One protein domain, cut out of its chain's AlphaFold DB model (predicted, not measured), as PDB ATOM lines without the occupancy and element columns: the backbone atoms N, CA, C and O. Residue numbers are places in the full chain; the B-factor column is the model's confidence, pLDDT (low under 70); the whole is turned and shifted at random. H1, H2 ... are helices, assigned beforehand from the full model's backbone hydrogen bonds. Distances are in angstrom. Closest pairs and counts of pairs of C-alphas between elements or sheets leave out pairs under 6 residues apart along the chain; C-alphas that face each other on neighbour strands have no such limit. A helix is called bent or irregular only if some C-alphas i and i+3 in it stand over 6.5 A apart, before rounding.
ATOM      1  N   GLU A   2     -57.417  41.366 -38.858       28.77
ATOM      2  CA  GLU A   2     -57.644  41.704 -37.448       28.77
ATOM      3  C   GLU A   2     -56.946  40.639 -36.600       28.77
ATOM      4  O   GLU A   2     -57.352  39.478 -36.586       28.77
ATOM      5  N   ALA A   3     -55.824  41.011 -35.986       33.69
ATOM      6  CA  ALA A   3     -55.090  40.141 -35.084       33.69
ATOM      7  C   ALA A   3     -55.798  40.110 -33.723       33.69
ATOM      8  O   ALA A   3     -56.106  41.147 -33.136       33.69
ATOM      9  N   TYR A   4     -56.066  38.896 -33.257       36.72
ATOM     10  CA  TYR A   4     -56.575  38.566 -31.932       36.72
ATOM     11  C   TYR A   4     -55.670  39.155 -30.829       36.72
ATOM     12  O   TYR A   4     -54.610  38.606 -30.550       36.72
ATOM     13  N   ASN A   5     -56.109  40.231 -30.170       37.66
ATOM     14  CA  ASN A   5     -55.450  40.835 -28.999       37.66
ATOM     15  C   ASN A   5     -56.098  40.394 -27.670       37.66
ATOM     16  O   ASN A   5     -56.316  41.201 -26.774       37.66
ATOM     17  N   SER A   6     -56.438  39.114 -27.529       42.00
ATOM     18  CA  SER A   6     -56.903  38.568 -26.250       42.00
ATOM     19  C   SER A   6     -55.940  37.472 -25.806       42.00
ATOM     20  O   SER A   6     -55.989  36.351 -26.306       42.00
ATOM     21  N   ILE A   7     -55.029  37.822 -24.891       56.19
ATOM     22  CA  ILE A   7     -54.113  36.877 -24.224       56.19
ATOM     23  C   ILE A   7     -54.823  36.185 -23.031       56.19
ATOM     24  O   ILE A   7     -54.275  35.280 -22.409       56.19
ATOM     25  N   ASP A   8     -56.089  36.522 -22.754       50.12
ATOM     26  CA  ASP A   8     -56.890  36.020 -21.622       50.12
ATOM     27  C   ASP A   8     -57.509  34.622 -21.842       50.12
ATOM     28  O   ASP A   8     -58.663  34.354 -21.509       50.12
ATOM     29  N   GLY A   9     -56.737  33.691 -22.402       51.16
ATOM     30  CA  GLY A   9     -57.102  32.274 -22.430       51.16
ATOM     31  C   GLY A   9     -56.674  31.550 -21.149       51.16
ATOM     32  O   GLY A   9     -55.566  31.751 -20.659       51.16
ATOM     33  N   CYS A  10     -57.510  30.650 -20.620       49.41
ATOM     34  CA  CYS A  10     -57.074  29.684 -19.606       49.41
ATOM     35  C   CYS A  10     -56.227  28.591 -20.279       49.41
ATOM     36  O   CYS A  10     -56.771  27.685 -20.916       49.41
ATOM     37  N   TYR A  11     -54.903  28.663 -20.144       55.94
ATOM     38  CA  TYR A  11     -53.984  27.666 -20.697       55.94
ATOM     39  C   TYR A  11     -53.583  26.642 -19.630       55.94
ATOM     40  O   TYR A  11     -52.963  26.981 -18.626       55.94
ATOM     41  N   TYR A  12     -53.887  25.364 -19.863       58.78
ATOM     42  CA  TYR A  12     -53.399  24.266 -19.022       58.78
ATOM     43  C   TYR A  12     -52.037  23.794 -19.526       58.78
ATOM     44  O   TYR A  12     -51.937  22.872 -20.342       58.78
ATOM     45  N   LEU A  13     -50.972  24.430 -19.047       65.69
ATOM     46  CA  LEU A  13     -49.621  23.935 -19.279       65.69
ATOM     47  C   LEU A  13     -49.372  22.693 -18.427       65.69
ATOM     48  O   LEU A  13     -49.866  22.579 -17.309       65.69
ATOM     49  N   PHE A  14     -48.639  21.731 -18.993       68.44
ATOM     50  CA  PHE A  14     -48.247  20.505 -18.293       68.44
ATOM     51  C   PHE A  14     -49.420  19.666 -17.737       68.44
ATOM     52  O   PHE A  14     -49.267  18.949 -16.750       68.44
ATOM     53  N   TYR A  15     -50.591  19.674 -18.394       73.50
ATOM     54  CA  TYR A  15     -51.785  18.940 -17.926       73.50
ATOM     55  C   TYR A  15     -51.544  17.439 -17.676       73.50
ATOM     56  O   TYR A  15     -52.184  16.838 -16.818       73.50
ATOM     57  N   LYS A  16     -50.601  16.827 -18.407       73.88
ATOM     58  CA  LYS A  16     -50.229  15.411 -18.252       73.88
ATOM     59  C   LYS A  16     -49.364  15.123 -17.023       73.88
ATOM     60  O   LYS A  16     -49.245  13.961 -16.652       73.88
ATOM     61  N   THR A  17     -48.757  16.137 -16.412       69.38
ATOM     62  CA  THR A  17     -47.828  15.997 -15.278       69.38
ATOM     63  C   THR A  17     -48.334  16.694 -14.015       69.38
ATOM     64  O   THR A  17     -47.550  16.955 -13.114       69.38
ATOM     65  N   GLY A  18     -49.641  16.973 -13.932       73.62
ATOM     66  CA  GLY A  18     -50.263  17.604 -12.761       73.62
ATOM     67  C   GLY A  18     -50.574  19.094 -12.916       73.62
ATOM     68  O   GLY A  18     -51.140  19.679 -12.000       73.62
ATOM     69  N   GLY A  19     -50.289  19.685 -14.081       83.75
ATOM     70  CA  GLY A  19     -50.530  21.101 -14.364       83.75
ATOM     71  C   GLY A  19     -49.324  21.991 -14.059       83.75
ATOM     72  O   GLY A  19     -48.238  21.505 -13.751       83.75
ATOM     73  N   PHE A  20     -49.532  23.301 -14.180       88.12
ATOM     74  CA  PHE A  20     -48.574  24.344 -13.827       88.12
ATOM     75  C   PHE A  20     -49.219  25.234 -12.766       88.12
ATOM     76  O   PHE A  20     -50.300  25.777 -12.994       88.12
ATOM     77  N   SER A  21     -48.615  25.313 -11.585       90.31
ATOM     78  CA  SER A  21     -49.153  26.061 -10.450       90.31
ATOM     79  C   SER A  21     -48.427  27.391 -10.242       90.31
ATOM     80  O   SER A  21     -47.329  27.616 -10.751       90.31
ATOM     81  N   SER A  22     -48.998  28.269  -9.411       90.50
ATOM     82  CA  SER A  22     -48.315  29.508  -9.019       90.50
ATOM     83  C   SER A  22     -47.021  29.250  -8.238       90.50
ATOM     84  O   SER A  22     -46.096  30.049  -8.317       90.50
ATOM     85  N   GLN A  23     -46.919  28.126  -7.519       91.94
ATOM     86  CA  GLN A  23     -45.685  27.736  -6.826       91.94
ATOM     87  C   GLN A  23     -44.590  27.354  -7.827       91.94
ATOM     88  O   GLN A  23     -43.448  27.779  -7.662       91.94
ATOM     89  N   ASP A  24     -44.950  26.640  -8.898       92.19
ATOM     90  CA  ASP A  24     -44.022  26.308  -9.984       92.19
ATOM     91  C   ASP A  24     -43.544  27.575 -10.702       92.19
ATOM     92  O   ASP A  24     -42.354  27.727 -10.966       92.19
ATOM     93  N   ALA A  25     -44.456  28.518 -10.967       94.06
ATOM     94  CA  ALA A  25     -44.122  29.800 -11.580       94.06
ATOM     95  C   ALA A  25     -43.122  30.608 -10.740       94.06
ATOM     96  O   ALA A  25     -42.134  31.109 -11.278       94.06
ATOM     97  N   LEU A  26     -43.353  30.709  -9.427       95.06
ATOM     98  CA  LEU A  26     -42.456  31.406  -8.502       95.06
ATOM     99  C   LEU A  26     -41.082  30.733  -8.437       95.06
ATOM    100  O   LEU A  26     -40.064  31.412  -8.561       95.06
ATOM    101  N   PHE A  27     -41.058  29.405  -8.304       95.69
ATOM    102  CA  PHE A  27     -39.829  28.617  -8.263       95.69
ATOM    103  C   PHE A  27     -39.008  28.759  -9.551       95.69
ATOM    104  O   PHE A  27     -37.806  29.027  -9.503       95.69
ATOM    105  N   LEU A  28     -39.646  28.633 -10.717       96.25
ATOM    106  CA  LEU A  28     -38.961  28.778 -12.001       96.25
ATOM    107  C   LEU A  28     -38.467  30.203 -12.231       96.25
ATOM    108  O   LEU A  28     -37.348  30.378 -12.706       96.25
ATOM    109  N   LEU A  29     -39.259  31.219 -11.879       97.00
ATOM    110  CA  LEU A  29     -38.815  32.608 -11.967       97.00
ATOM    111  C   LEU A  29     -37.592  32.856 -11.079       97.00
ATOM    112  O   LEU A  29     -36.670  33.547 -11.503       97.00
ATOM    113  N   GLU A  30     -37.565  32.294  -9.870       97.00
ATOM    114  CA  GLU A  30     -36.422  32.401  -8.965       97.00
ATOM    115  C   GLU A  30     -35.160  31.772  -9.566       97.00
ATOM    116  O   GLU A  30     -34.127  32.441  -9.615       97.00
ATOM    117  N   ILE A  31     -35.257  30.545 -10.092       97.06
ATOM    118  CA  ILE A  31     -34.133  29.856 -10.746       97.06
ATOM    119  C   ILE A  31     -33.636  30.651 -11.952       97.06
ATOM    120  O   ILE A  31     -32.453  30.980 -12.038       97.06
ATOM    121  N   LEU A  32     -34.537  30.996 -12.875       96.81
ATOM    122  CA  LEU A  32     -34.178  31.722 -14.094       96.81
ATOM    123  C   LEU A  32     -33.571  33.088 -13.775       96.81
ATOM    124  O   LEU A  32     -32.647  33.527 -14.453       96.81
ATOM    125  N   TRP A  33     -34.062  33.765 -12.737       96.81
ATOM    126  CA  TRP A  33     -33.523  35.049 -12.310       96.81
ATOM    127  C   TRP A  33     -32.141  34.926 -11.658       96.81
ATOM    128  O   TRP A  33     -31.249  35.741 -11.941       96.81
ATOM    129  N   ALA A  34     -31.954  33.927 -10.792       96.62
ATOM    130  CA  ALA A  34     -30.670  33.640 -10.160       96.62
ATOM    131  C   ALA A  34     -29.599  33.349 -11.222       96.62
ATOM    132  O   ALA A  34     -28.526  33.953 -11.190       96.62
ATOM    133  N   ASP A  35     -29.955  32.553 -12.234       96.88
ATOM    134  CA  ASP A  35     -29.075  32.137 -13.326       96.88
ATOM    135  C   ASP A  35     -29.268  32.945 -14.622       96.88
ATOM    136  O   ASP A  35     -28.897  32.498 -15.708       96.88
ATOM    137  N   ARG A  36     -29.793  34.176 -14.543       95.56
ATOM    138  CA  ARG A  36     -30.173  34.997 -15.719       95.56
ATOM    139  C   ARG A  36     -29.066  35.192 -16.761       95.56
ATOM    140  O   ARG A  36     -29.347  35.269 -17.956       95.56
ATOM    141  N   LYS A  37     -27.803  35.241 -16.321       95.69
ATOM    142  CA  LYS A  37     -26.626  35.299 -17.203       95.69
ATOM    143  C   LYS A  37     -26.467  33.999 -17.997       95.69
ATOM    144  O   LYS A  37     -26.253  34.044 -19.205       95.69
ATOM    145  N   ALA A  38     -26.566  32.851 -17.324       95.25
ATOM    146  CA  ALA A  38     -26.456  31.538 -17.951       95.25
ATOM    147  C   ALA A  38     -27.662  31.248 -18.850       95.25
ATOM    148  O   ALA A  38     -27.475  30.758 -19.958       95.25
ATOM    149  N   PHE A  39     -28.868  31.630 -18.420       94.00
ATOM    150  CA  PHE A  39     -30.088  31.565 -19.224       94.00
ATOM    151  C   PHE A  39     -29.915  32.277 -20.570       94.00
ATOM    152  O   PHE A  39     -30.145  31.682 -21.618       94.00
ATOM    153  N   MET A  40     -29.425  33.519 -20.558       92.88
ATOM    154  CA  MET A  40     -29.199  34.279 -21.786       92.88
ATOM    155  C   MET A  40     -28.162  33.613 -22.709       92.88
ATOM    156  O   MET A  40     -28.384  33.508 -23.913       92.88
ATOM    157  N   VAL A  41     -27.035  33.146 -22.159       92.94
ATOM    158  CA  VAL A  41     -25.988  32.455 -22.940       92.94
ATOM    159  C   VAL A  41     -26.507  31.147 -23.533       92.94
ATOM    160  O   VAL A  41     -26.195  30.826 -24.680       92.94
ATOM    161  N   LEU A  42     -27.303  30.405 -22.762       91.69
ATOM    162  CA  LEU A  42     -27.957  29.189 -23.216       91.69
ATOM    163  C   LEU A  42     -28.861  29.517 -24.407       91.69
ATOM    164  O   LEU A  42     -28.608  29.016 -25.495       91.69
ATOM    165  N   CYS A  43     -29.827  30.421 -24.244       90.25
ATOM    166  CA  CYS A  43     -30.742  30.812 -25.316       90.25
ATOM    167  C   CYS A  43     -30.022  31.302 -26.589       90.25
ATOM    168  O   CYS A  43     -30.476  30.983 -27.678       90.25
ATOM    169  N   ASP A  44     -28.887  32.004 -26.491       89.38
ATOM    170  CA  ASP A  44     -28.119  32.429 -27.680       89.38
ATOM    171  C   ASP A  44     -27.420  31.249 -28.378       89.38
ATOM    172  O   ASP A  44     -27.246  31.256 -29.595       89.38
ATOM    173  N   SER A  45     -27.027  30.224 -27.615       88.12
ATOM    174  CA  SER A  45     -26.294  29.055 -28.121       88.12
ATOM    175  C   SER A  45     -27.199  28.009 -28.773       88.12
ATOM    176  O   SER A  45     -26.776  27.348 -29.715       88.12
ATOM    177  N   ILE A  46     -28.423  27.844 -28.262       84.94
ATOM    178  CA  ILE A  46     -29.378  26.804 -28.690       84.94
ATOM    179  C   ILE A  46     -30.656  27.380 -29.319       84.94
ATOM    180  O   ILE A  46     -31.639  26.659 -29.464       84.94
ATOM    181  N   GLY A  47     -30.660  28.674 -29.658       69.56
ATOM    182  CA  GLY A  47     -31.866  29.476 -29.918       69.56
ATOM    183  C   GLY A  47     -32.922  28.814 -30.801       69.56
ATOM    184  O   GLY A  47     -34.064  28.674 -30.375       69.56
ATOM    185  N   ASP A  48     -32.541  28.336 -31.985       77.50
ATOM    186  CA  ASP A  48     -33.494  27.725 -32.925       77.50
ATOM    187  C   ASP A  48     -33.834  26.259 -32.594       77.50
ATOM    188  O   ASP A  48     -34.807  25.706 -33.109       77.50
ATOM    189  N   GLU A  49     -33.045  25.611 -31.737       82.50
ATOM    190  CA  GLU A  49     -33.173  24.185 -31.418       82.50
ATOM    191  C   GLU A  49     -34.115  23.919 -30.236       82.50
ATOM    192  O   GLU A  49     -34.626  22.806 -30.092       82.50
ATOM    193  N   MET A  50     -34.374  24.927 -29.395       81.38
ATOM    194  CA  MET A  50     -35.264  24.808 -28.235       81.38
ATOM    195  C   MET A  50     -36.274  25.961 -28.146       81.38
ATOM    196  O   MET A  50     -36.203  26.775 -27.217       81.38
ATOM    197  N   PRO A  51     -37.259  26.011 -29.062       84.00
ATOM    198  CA  PRO A  51     -38.420  26.863 -28.872       84.00
ATOM    199  C   PRO A  51     -39.228  26.400 -27.646       84.00
ATOM    200  O   PRO A  51     -39.214  25.232 -27.252       84.00
ATOM    201  N   GLY A  52     -39.965  27.324 -27.046       88.88
ATOM    202  CA  GLY A  52     -40.897  27.119 -25.943       88.88
ATOM    203  C   GLY A  52     -40.703  28.103 -24.791       88.88
ATOM    204  O   GLY A  52     -41.584  28.210 -23.934       88.88
ATOM    205  N   TRP A  53     -39.597  28.853 -24.765       92.94
ATOM    206  CA  TRP A  53     -39.300  29.794 -23.683       92.94
ATOM    207  C   TRP A  53     -40.326  30.922 -23.600       92.94
ATOM    208  O   TRP A  53     -40.770  31.240 -22.500       92.94
ATOM    209  N   GLY A  54     -40.775  31.479 -24.728       92.88
ATOM    210  CA  GLY A  54     -41.816  32.508 -24.741       92.88
ATOM    211  C   GLY A  54     -43.118  32.037 -24.083       92.88
ATOM    212  O   GLY A  54     -43.711  32.766 -23.289       92.88
ATOM    213  N   ILE A  55     -43.522  30.786 -24.330       92.62
ATOM    214  CA  ILE A  55     -44.717  30.179 -23.719       92.62
ATOM    215  C   ILE A  55     -44.516  29.950 -22.220       92.62
ATOM    216  O   ILE A  55     -45.426  30.214 -21.435       92.62
ATOM    217  N   LEU A  56     -43.331  29.500 -21.803       93.56
ATOM    218  CA  LEU A  56     -43.017  29.346 -20.383       93.56
ATOM    219  C   LEU A  56     -43.036  30.696 -19.649       93.56
ATOM    220  O   LEU A  56     -43.623  30.801 -18.576       93.56
ATOM    221  N   LEU A  57     -42.442  31.741 -20.229       95.25
ATOM    222  CA  LEU A  57     -42.445  33.083 -19.640       95.25
ATOM    223  C   LEU A  57     -43.866  33.674 -19.586       95.25
ATOM    224  O   LEU A  57     -44.210  34.326 -18.601       95.25
ATOM    225  N   MET A  58     -44.717  33.383 -20.577       94.44
ATOM    226  CA  MET A  58     -46.149  33.715 -20.545       94.44
ATOM    227  C   MET A  58     -46.872  33.021 -19.385       94.44
ATOM    228  O   MET A  58     -47.674  33.644 -18.692       94.44
ATOM    229  N   ALA A  59     -46.576  31.739 -19.158       92.69
ATOM    230  CA  ALA A  59     -47.123  30.973 -18.042       92.69
ATOM    231  C   ALA A  59     -46.778  31.624 -16.705       92.69
ATOM    232  O   ALA A  59     -47.652  31.865 -15.876       92.69
ATOM    233  N   ILE A  60     -45.492  31.938 -16.523       95.38
ATOM    234  CA  ILE A  60     -44.994  32.587 -15.316       95.38
ATOM    235  C   ILE A  60     -45.722  33.917 -15.120       95.38
ATOM    236  O   ILE A  60     -46.260  34.141 -14.039       95.38
ATOM    237  N   TRP A  61     -45.815  34.754 -16.162       95.06
ATOM    238  CA  TRP A  61     -46.541  36.027 -16.110       95.06
ATOM    239  C   TRP A  61     -47.981  35.859 -15.616       95.06
ATOM    240  O   TRP A  61     -48.390  36.548 -14.682       95.06
ATOM    241  N   HIS A  62     -48.729  34.914 -16.194       92.12
ATOM    242  CA  HIS A  62     -50.132  34.681 -15.850       92.12
ATOM    243  C   HIS A  62     -50.327  34.306 -14.373       92.12
ATOM    244  O   HIS A  62     -51.310  34.712 -13.765       92.12
ATOM    245  N   HIS A  63     -49.383  33.573 -13.780       91.75
ATOM    246  CA  HIS A  63     -49.460  33.166 -12.376       91.75
ATOM    247  C   HIS A  63     -48.972  34.220 -11.379       91.75
ATOM    248  O   HIS A  63     -49.350  34.147 -10.209       91.75
ATOM    249  N   ILE A  64     -48.127  35.167 -11.806       93.25
ATOM    250  CA  ILE A  64     -47.571  36.189 -10.907       93.25
ATOM    251  C   ILE A  64     -48.304  37.530 -10.973       93.25
ATOM    252  O   ILE A  64     -48.228  38.277 -10.005       93.25
ATOM    253  N   LYS A  65     -48.987  37.857 -12.082       90.75
ATOM    254  CA  LYS A  65     -49.567  39.197 -12.305       90.75
ATOM    255  C   LYS A  65     -50.637  39.597 -11.281       90.75
ATOM    256  O   LYS A  65     -50.737  40.774 -10.958       90.75
ATOM    257  N   ASP A  66     -51.370  38.619 -10.748       87.69
ATOM    258  CA  ASP A  66     -52.503  38.825  -9.833       87.69
ATOM    259  C   ASP A  66     -52.152  38.517  -8.360       87.69
ATOM    260  O   ASP A  66     -53.038  38.358  -7.519       87.69
ATOM    261  N   LEU A  67     -50.861  38.383  -8.032       89.31
ATOM    262  CA  LEU A  67     -50.413  38.214  -6.646       89.31
ATOM    263  C   LEU A  67     -50.539  39.527  -5.855       89.31
ATOM    264  O   LEU A  67     -50.597  40.608  -6.431       89.31
ATOM    265  N   GLU A  68     -50.557  39.430  -4.523       84.56
ATOM    266  CA  GLU A  68     -50.764  40.578  -3.621       84.56
ATOM    267  C   GLU A  68     -49.630  41.626  -3.696       84.56
ATOM    268  O   GLU A  68     -49.883  42.814  -3.517       84.56
ATOM    269  N   ASP A  69     -48.404  41.204  -4.030       82.50
ATOM    270  CA  ASP A  69     -47.239  42.075  -4.263       82.50
ATOM    271  C   ASP A  69     -46.420  41.574  -5.473       82.50
ATOM    272  O   ASP A  69     -45.416  40.865  -5.324       82.50
ATOM    273  N   PRO A  70     -46.876  41.855  -6.707       88.44
ATOM    274  CA  PRO A  70     -46.290  41.273  -7.904       88.44
ATOM    275  C   PRO A  70     -45.095  42.086  -8.421       88.44
ATOM    276  O   PRO A  70     -44.387  41.622  -9.314       88.44
ATOM    277  N   ASP A  71     -44.837  43.279  -7.884       89.31
ATOM    278  CA  ASP A  71     -43.996  44.293  -8.525       89.31
ATOM    279  C   ASP A  71     -42.562  43.802  -8.758       89.31
ATOM    280  O   ASP A  71     -42.058  43.822  -9.885       89.31
ATOM    281  N   ILE A  72     -41.898  43.273  -7.726       90.12
ATOM    282  CA  ILE A  72     -40.529  42.759  -7.875       90.12
ATOM    283  C   ILE A  72     -40.462  41.536  -8.803       90.12
ATOM    284  O   ILE A  72     -39.476  41.353  -9.519       90.12
ATOM    285  N   LEU A  73     -41.507  40.705  -8.818       93.25
ATOM    286  CA  LEU A  73     -41.578  39.500  -9.643       93.25
ATOM    287  C   LEU A  73     -41.773  39.865 -11.115       93.25
ATOM    288  O   LEU A  73     -41.028  39.392 -11.973       93.25
ATOM    289  N   LEU A  74     -42.709  40.771 -11.400       93.81
ATOM    290  CA  LEU A  74     -42.950  41.318 -12.732       93.81
ATOM    291  C   LEU A  74     -41.708  42.034 -13.262       93.81
ATOM    292  O   LEU A  74     -41.379  41.897 -14.436       93.81
ATOM    293  N   LYS A  75     -40.964  42.734 -12.402       92.19
ATOM    294  CA  LYS A  75     -39.718  43.407 -12.779       92.19
ATOM    295  C   LYS A  75     -38.620  42.422 -13.177       92.19
ATOM    296  O   LYS A  75     -37.951  42.620 -14.193       92.19
ATOM    297  N   ARG A  76     -38.463  41.326 -12.423       94.75
ATOM    298  CA  ARG A  76     -37.555  40.218 -12.779       94.75
ATOM    299  C   ARG A  76     -37.977  39.556 -14.087       94.75
ATOM    300  O   ARG A  76     -37.134  39.339 -14.955       94.75
ATOM    301  N   LEU A  77     -39.272  39.285 -14.247       95.81
ATOM    302  CA  LEU A  77     -39.807  38.659 -15.451       95.81
ATOM    303  C   LEU A  77     -39.637  39.553 -16.685       95.81
ATOM    304  O   LEU A  77     -39.157  39.075 -17.708       95.81
ATOM    305  N   ARG A  78     -39.942  40.852 -16.581       93.94
ATOM    306  CA  ARG A  78     -39.678  41.847 -17.630       93.94
ATOM    307  C   ARG A  78     -38.213  41.817 -18.046       93.94
ATOM    308  O   ARG A  78     -37.915  41.760 -19.231       93.94
ATOM    309  N   ASN A  79     -37.292  41.831 -17.087       93.75
ATOM    310  CA  ASN A  79     -35.861  41.824 -17.379       93.75
ATOM    311  C   ASN A  79     -35.439  40.535 -18.121       93.75
ATOM    312  O   ASN A  79     -34.697  40.613 -19.098       93.75
ATOM    313  N   LEU A  80     -35.968  39.369 -17.730       95.88
ATOM    314  CA  LEU A  80     -35.756  38.103 -18.448       95.88
ATOM    315  C   LEU A  80     -36.349  38.119 -19.865       95.88
ATOM    316  O   LEU A  80     -35.664  37.721 -20.803       95.88
ATOM    317  N   LEU A  81     -37.580  38.617 -20.032       94.81
ATOM    318  CA  LEU A  81     -38.239  38.764 -21.335       94.81
ATOM    319  C   LEU A  81     -37.430  39.662 -22.270       94.81
ATOM    320  O   LEU A  81     -37.181  39.286 -23.407       94.81
ATOM    321  N   LEU A  82     -36.965  40.816 -21.787       92.56
ATOM    322  CA  LEU A  82     -36.171  41.751 -22.585       92.56
ATOM    323  C   LEU A  82     -34.792  41.193 -22.947       92.56
ATOM    324  O   LEU A  82     -34.318  41.439 -24.050       92.56
ATOM    325  N   ARG A  83     -34.157  40.412 -22.061       93.56
ATOM    326  CA  ARG A  83     -32.921  39.677 -22.387       93.56
ATOM    327  C   ARG A  83     -33.170  38.617 -23.450       93.56
ATOM    328  O   ARG A  83     -32.384  38.508 -24.385       93.56
ATOM    329  N   TYR A  84     -34.255  37.858 -23.312       93.69
ATOM    330  CA  TYR A  84     -34.628  36.831 -24.276       93.69
ATOM    331  C   TYR A  84     -35.005  37.442 -25.631       93.69
ATOM    332  O   TYR A  84     -34.583  36.932 -26.660       93.69
ATOM    333  N   ALA A  85     -35.671  38.600 -25.649       91.19
ATOM    334  CA  ALA A  85     -36.014  39.333 -26.868       91.19
ATOM    335  C   ALA A  85     -34.796  39.692 -27.742       91.19
ATOM    336  O   ALA A  85     -34.945  39.872 -28.945       91.19
ATOM    337  N   LEU A  86     -33.586  39.765 -27.169       90.06
ATOM    338  CA  LEU A  86     -32.349  40.012 -27.924       90.06
ATOM    339  C   LEU A  86     -31.901  38.821 -28.787       90.06
ATOM    340  O   LEU A  86     -31.042  38.989 -29.650       90.06
ATOM    341  N   ILE A  87     -32.405  37.622 -28.495       90.88
ATOM    342  CA  ILE A  87     -31.886  36.338 -28.999       90.88
ATOM    343  C   ILE A  87     -32.994  35.339 -29.364       90.88
ATOM    344  O   ILE A  87     -32.698  34.207 -29.738       90.88
ATOM    345  N   VAL A  88     -34.259  35.729 -29.221       89.69
ATOM    346  CA  VAL A  88     -35.425  34.868 -29.434       89.69
ATOM    347  C   VAL A  88     -35.621  34.557 -30.930       89.69
ATOM    348  O   VAL A  88     -35.423  35.436 -31.777       89.69
ATOM    349  N   PRO A  89     -36.054  33.332 -31.280       86.31
ATOM    350  CA  PRO A  89     -36.473  33.010 -32.641       86.31
ATOM    351  C   PRO A  89     -37.672  33.852 -33.102       86.31
ATOM    352  O   PRO A  89     -38.566  34.165 -32.311       86.31
ATOM    353  N   ASP A  90     -37.763  34.134 -34.406       82.50
ATOM    354  CA  ASP A  90     -38.825  34.977 -34.996       82.50
ATOM    355  C   ASP A  90     -40.245  34.564 -34.581       82.50
ATOM    356  O   ASP A  90     -41.114  35.403 -34.351       82.50
ATOM    357  N   MET A  91     -40.488  33.258 -34.451       85.56
ATOM    358  CA  MET A  91     -41.805  32.716 -34.110       85.56
ATOM    359  C   MET A  91     -42.286  33.058 -32.692       85.56
ATOM    360  O   MET A  91     -43.490  33.048 -32.444       85.56
ATOM    361  N   GLU A  92     -41.375  33.352 -31.763       88.81
ATOM    362  CA  GLU A  92     -41.698  33.673 -30.366       88.81
ATOM    363  C   GLU A  92     -41.586  35.158 -30.047       88.81
ATOM    364  O   GLU A  92     -42.124  35.611 -29.036       88.81
ATOM    365  N   PHE A  93     -40.916  35.916 -30.912       85.94
ATOM    366  CA  PHE A  93     -40.609  37.319 -30.688       85.94
ATOM    367  C   PHE A  93     -41.862  38.140 -30.357       85.94
ATOM    368  O   PHE A  93     -41.942  38.744 -29.288       85.94
ATOM    369  N   SER A  94     -42.898  38.071 -31.200       84.56
ATOM    370  CA  SER A  94     -44.160  38.801 -30.989       84.56
ATOM    371  C   SER A  94     -44.819  38.497 -29.640       84.56
ATOM    372  O   SER A  94     -45.380  39.394 -29.016       84.56
ATOM    373  N   LEU A  95     -44.737  37.247 -29.169       89.50
ATOM    374  CA  LEU A  95     -45.290  36.849 -27.875       89.50
ATOM    375  C   LEU A  95     -44.484  37.454 -26.720       89.50
ATOM    376  O   LEU A  95     -45.062  38.062 -25.821       89.50
ATOM    377  N   VAL A  96     -43.156  37.306 -26.750       90.75
ATOM    378  CA  VAL A  96     -42.244  37.824 -25.712       90.75
ATOM    379  C   VAL A  96     -42.429  39.325 -25.527       90.75
ATOM    380  O   VAL A  96     -42.529  39.824 -24.407       90.75
ATOM    381  N   VAL A  97     -42.528  40.034 -26.643       85.75
ATOM    382  CA  VAL A  97     -42.734  41.477 -26.682       85.75
ATOM    383  C   VAL A  97     -44.099  41.859 -26.136       85.75
ATOM    384  O   VAL A  97     -44.178  42.774 -25.320       85.75
ATOM    385  N   ALA A  98     -45.162  41.166 -26.552       88.12
ATOM    386  CA  ALA A  98     -46.508  41.451 -26.071       88.12
ATOM    387  C   ALA A  98     -46.583  41.332 -24.542       88.12
ATOM    388  O   ALA A  98     -47.149  42.201 -23.886       88.12
ATOM    389  N   ILE A  99     -45.945  40.310 -23.960       91.44
ATOM    390  CA  ILE A  99     -45.883  40.145 -22.502       91.44
ATOM    391  C   ILE A  99     -45.085  41.288 -21.863       91.44
ATOM    392  O   ILE A  99     -45.544  41.880 -20.890       91.44
ATOM    393  N   ALA A 100     -43.906  41.621 -22.401       90.56
ATOM    394  CA  ALA A 100     -43.085  42.708 -21.869       90.56
ATOM    395  C   ALA A 100     -43.839  44.048 -21.878       90.56
ATOM    396  O   ALA A 100     -43.820  44.762 -20.877       90.56
ATOM    397  N   GLN A 101     -44.561  44.343 -22.961       85.94
ATOM    398  CA  GLN A 101     -45.383  45.541 -23.087       85.94
ATOM    399  C   GLN A 101     -46.534  45.554 -22.072       85.94
ATOM    400  O   GLN A 101     -46.745  46.568 -21.418       85.94
ATOM    401  N   GLN A 102     -47.235  44.433 -21.876       88.88
ATOM    402  CA  GLN A 102     -48.293  44.335 -20.861       88.88
ATOM    403  C   GLN A 102     -47.760  44.580 -19.441       88.88
ATOM    404  O   GLN A 102     -48.410  45.245 -18.628       88.88
ATOM    405  N   ILE A 103     -46.556  44.081 -19.135       90.00
ATOM    406  CA  ILE A 103     -45.896  44.371 -17.858       90.00
ATOM    407  C   ILE A 103     -45.578  45.868 -17.748       90.00
ATOM    408  O   ILE A 103     -45.839  46.458 -16.704       90.00
ATOM    409  N   GLU A 104     -45.047  46.492 -18.801       84.62
ATOM    410  CA  GLU A 104     -44.713  47.923 -18.811       84.62
ATOM    411  C   GLU A 104     -45.943  48.829 -18.690       84.62
ATOM    412  O   GLU A 104     -45.902  49.790 -17.926       84.62
ATOM    413  N   GLU A 105     -47.045  48.506 -19.366       83.81
ATOM    414  CA  GLU A 105     -48.319  49.231 -19.262       83.81
ATOM    415  C   GLU A 105     -48.867  49.181 -17.830       83.81
ATOM    416  O   GLU A 105     -49.282  50.202 -17.286       83.81
ATOM    417  N   THR A 106     -48.778  48.019 -17.178       81.62
ATOM    418  CA  THR A 106     -49.190  47.850 -15.774       81.62
ATOM    419  C   THR A 106     -48.236  48.561 -14.803       81.62
ATOM    420  O   THR A 106     -48.641  49.045 -13.746       81.62
ATOM    421  N   ALA A 107     -46.949  48.623 -15.149       73.94
ATOM    422  CA  ALA A 107     -45.897  49.186 -14.312       73.94
ATOM    423  C   ALA A 107     -45.723  50.703 -14.453       73.94
ATOM    424  O   ALA A 107     -45.204  51.323 -13.526       73.94
ATOM    425  N   SER A 108     -46.124  51.312 -15.575       60.56
ATOM    426  CA  SER A 108     -45.878  52.733 -15.874       60.56
ATOM    427  C   SER A 108     -46.489  53.692 -14.845       60.56
ATOM    428  O   SER A 108     -46.051  54.837 -14.750       60.56
ATOM    429  N   GLU A 109     -47.470  53.244 -14.059       59.62
ATOM    430  CA  GLU A 109     -48.043  54.013 -12.948       59.62
ATOM    431  C   GLU A 109     -47.251  53.872 -11.633       59.62
ATOM    432  O   GLU A 109     -47.364  54.723 -10.752       59.62
ATOM    433  N   LYS A 110     -46.450  52.809 -11.483       59.81
ATOM    434  CA  LYS A 110     -45.857  52.380 -10.203       59.81
ATOM    435  C   LYS A 110     -44.332  52.407 -10.165       59.81
ATOM    436  O   LYS A 110     -43.764  52.621  -9.097       59.81
ATOM    437  N   TRP A 111     -43.648  52.162 -11.283       61.38
ATOM    438  CA  TRP A 111     -42.189  52.053 -11.306       61.38
ATOM    439  C   TRP A 111     -41.556  53.350 -11.804       61.38
ATOM    440  O   TRP A 111     -41.782  53.744 -12.952       61.38
ATOM    441  N   PRO A 112     -40.697  53.999 -11.001       58.88
ATOM    442  CA  PRO A 112     -39.834  55.041 -11.524       58.88
ATOM    443  C   PRO A 112     -39.007  54.460 -12.676       58.88
ATOM    444  O   PRO A 112     -38.370  53.414 -12.524       58.88
TER     445      PRO A 112
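This is residues 2 to 112 of the 404 residues of the protein "MYND-type domain-containing protein" of Rhizoctonia solani 123E (UniProt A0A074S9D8). What is the shape? Three helices, H3, H4 and H5, form an up-and-down bundle; H1 crosses H3 and H4 steeply, and H2 packs beside the last part of H4. Residues 2 to 21, with no named element, come before H1. What makes it up? The printed part has 111 residues with five named helices, H1 to H5 in chain order, and no named strand: all helix. It is compact, with a radius of gyration of the C-alphas of 13.8 A, spanning 38 by 38 by 36 A.

What does the first helix touch? H1, residues 22 to 34, touches H3, residues 53 to 64, with 59 to 64 alone of H3, at a steep tilt of 58 degrees; their closest C-alphas, Ala 25 and Ile 60, are 4.7 A apart. What is the hub? H4, residues 71 to 85, touches four helices. It makes hairpins with H3, at 10 degrees, closest C-alphas Ile 64 and Leu 73, 7.0 A, and with H5, residues 90 to 107, at 27 degrees, closest C-alphas Arg 78 and Ala 100, 5.5 A. H2, residues 36 to 46, touches residues 80 to 84 alone of H4, closest C-alphas Met 40 and Tyr 84, 6.5 A. Are the backbones helical throughout? Every O i to N i+4 pair is within hydrogen-bond range in H1, H2, H3 and H4; in H5 12 of 14 are.

Where does H1 begin? C-alpha 22 is at (-48.315, 29.508, -9.019). How long are the helices? H1 is 18.2 A, H2 15.4 A, H3 16.5 A, H4 20.6 A and H5 26.1 A, ending at C-alpha 107 (-45.897, 49.186, -14.312). H5 is irregular: C-alphas 91 and 94 are 7.2 A apart.

How far does it reach? The two C-alphas farthest apart, of Lys 16 and Pro 112, are 41.5 A apart. Is it cut? The printed part has no cut, and no link between helices is long. Where is confidence low? The pLDDT is under 70 at residues 2 to 14, 17, 47 and 108 to 112.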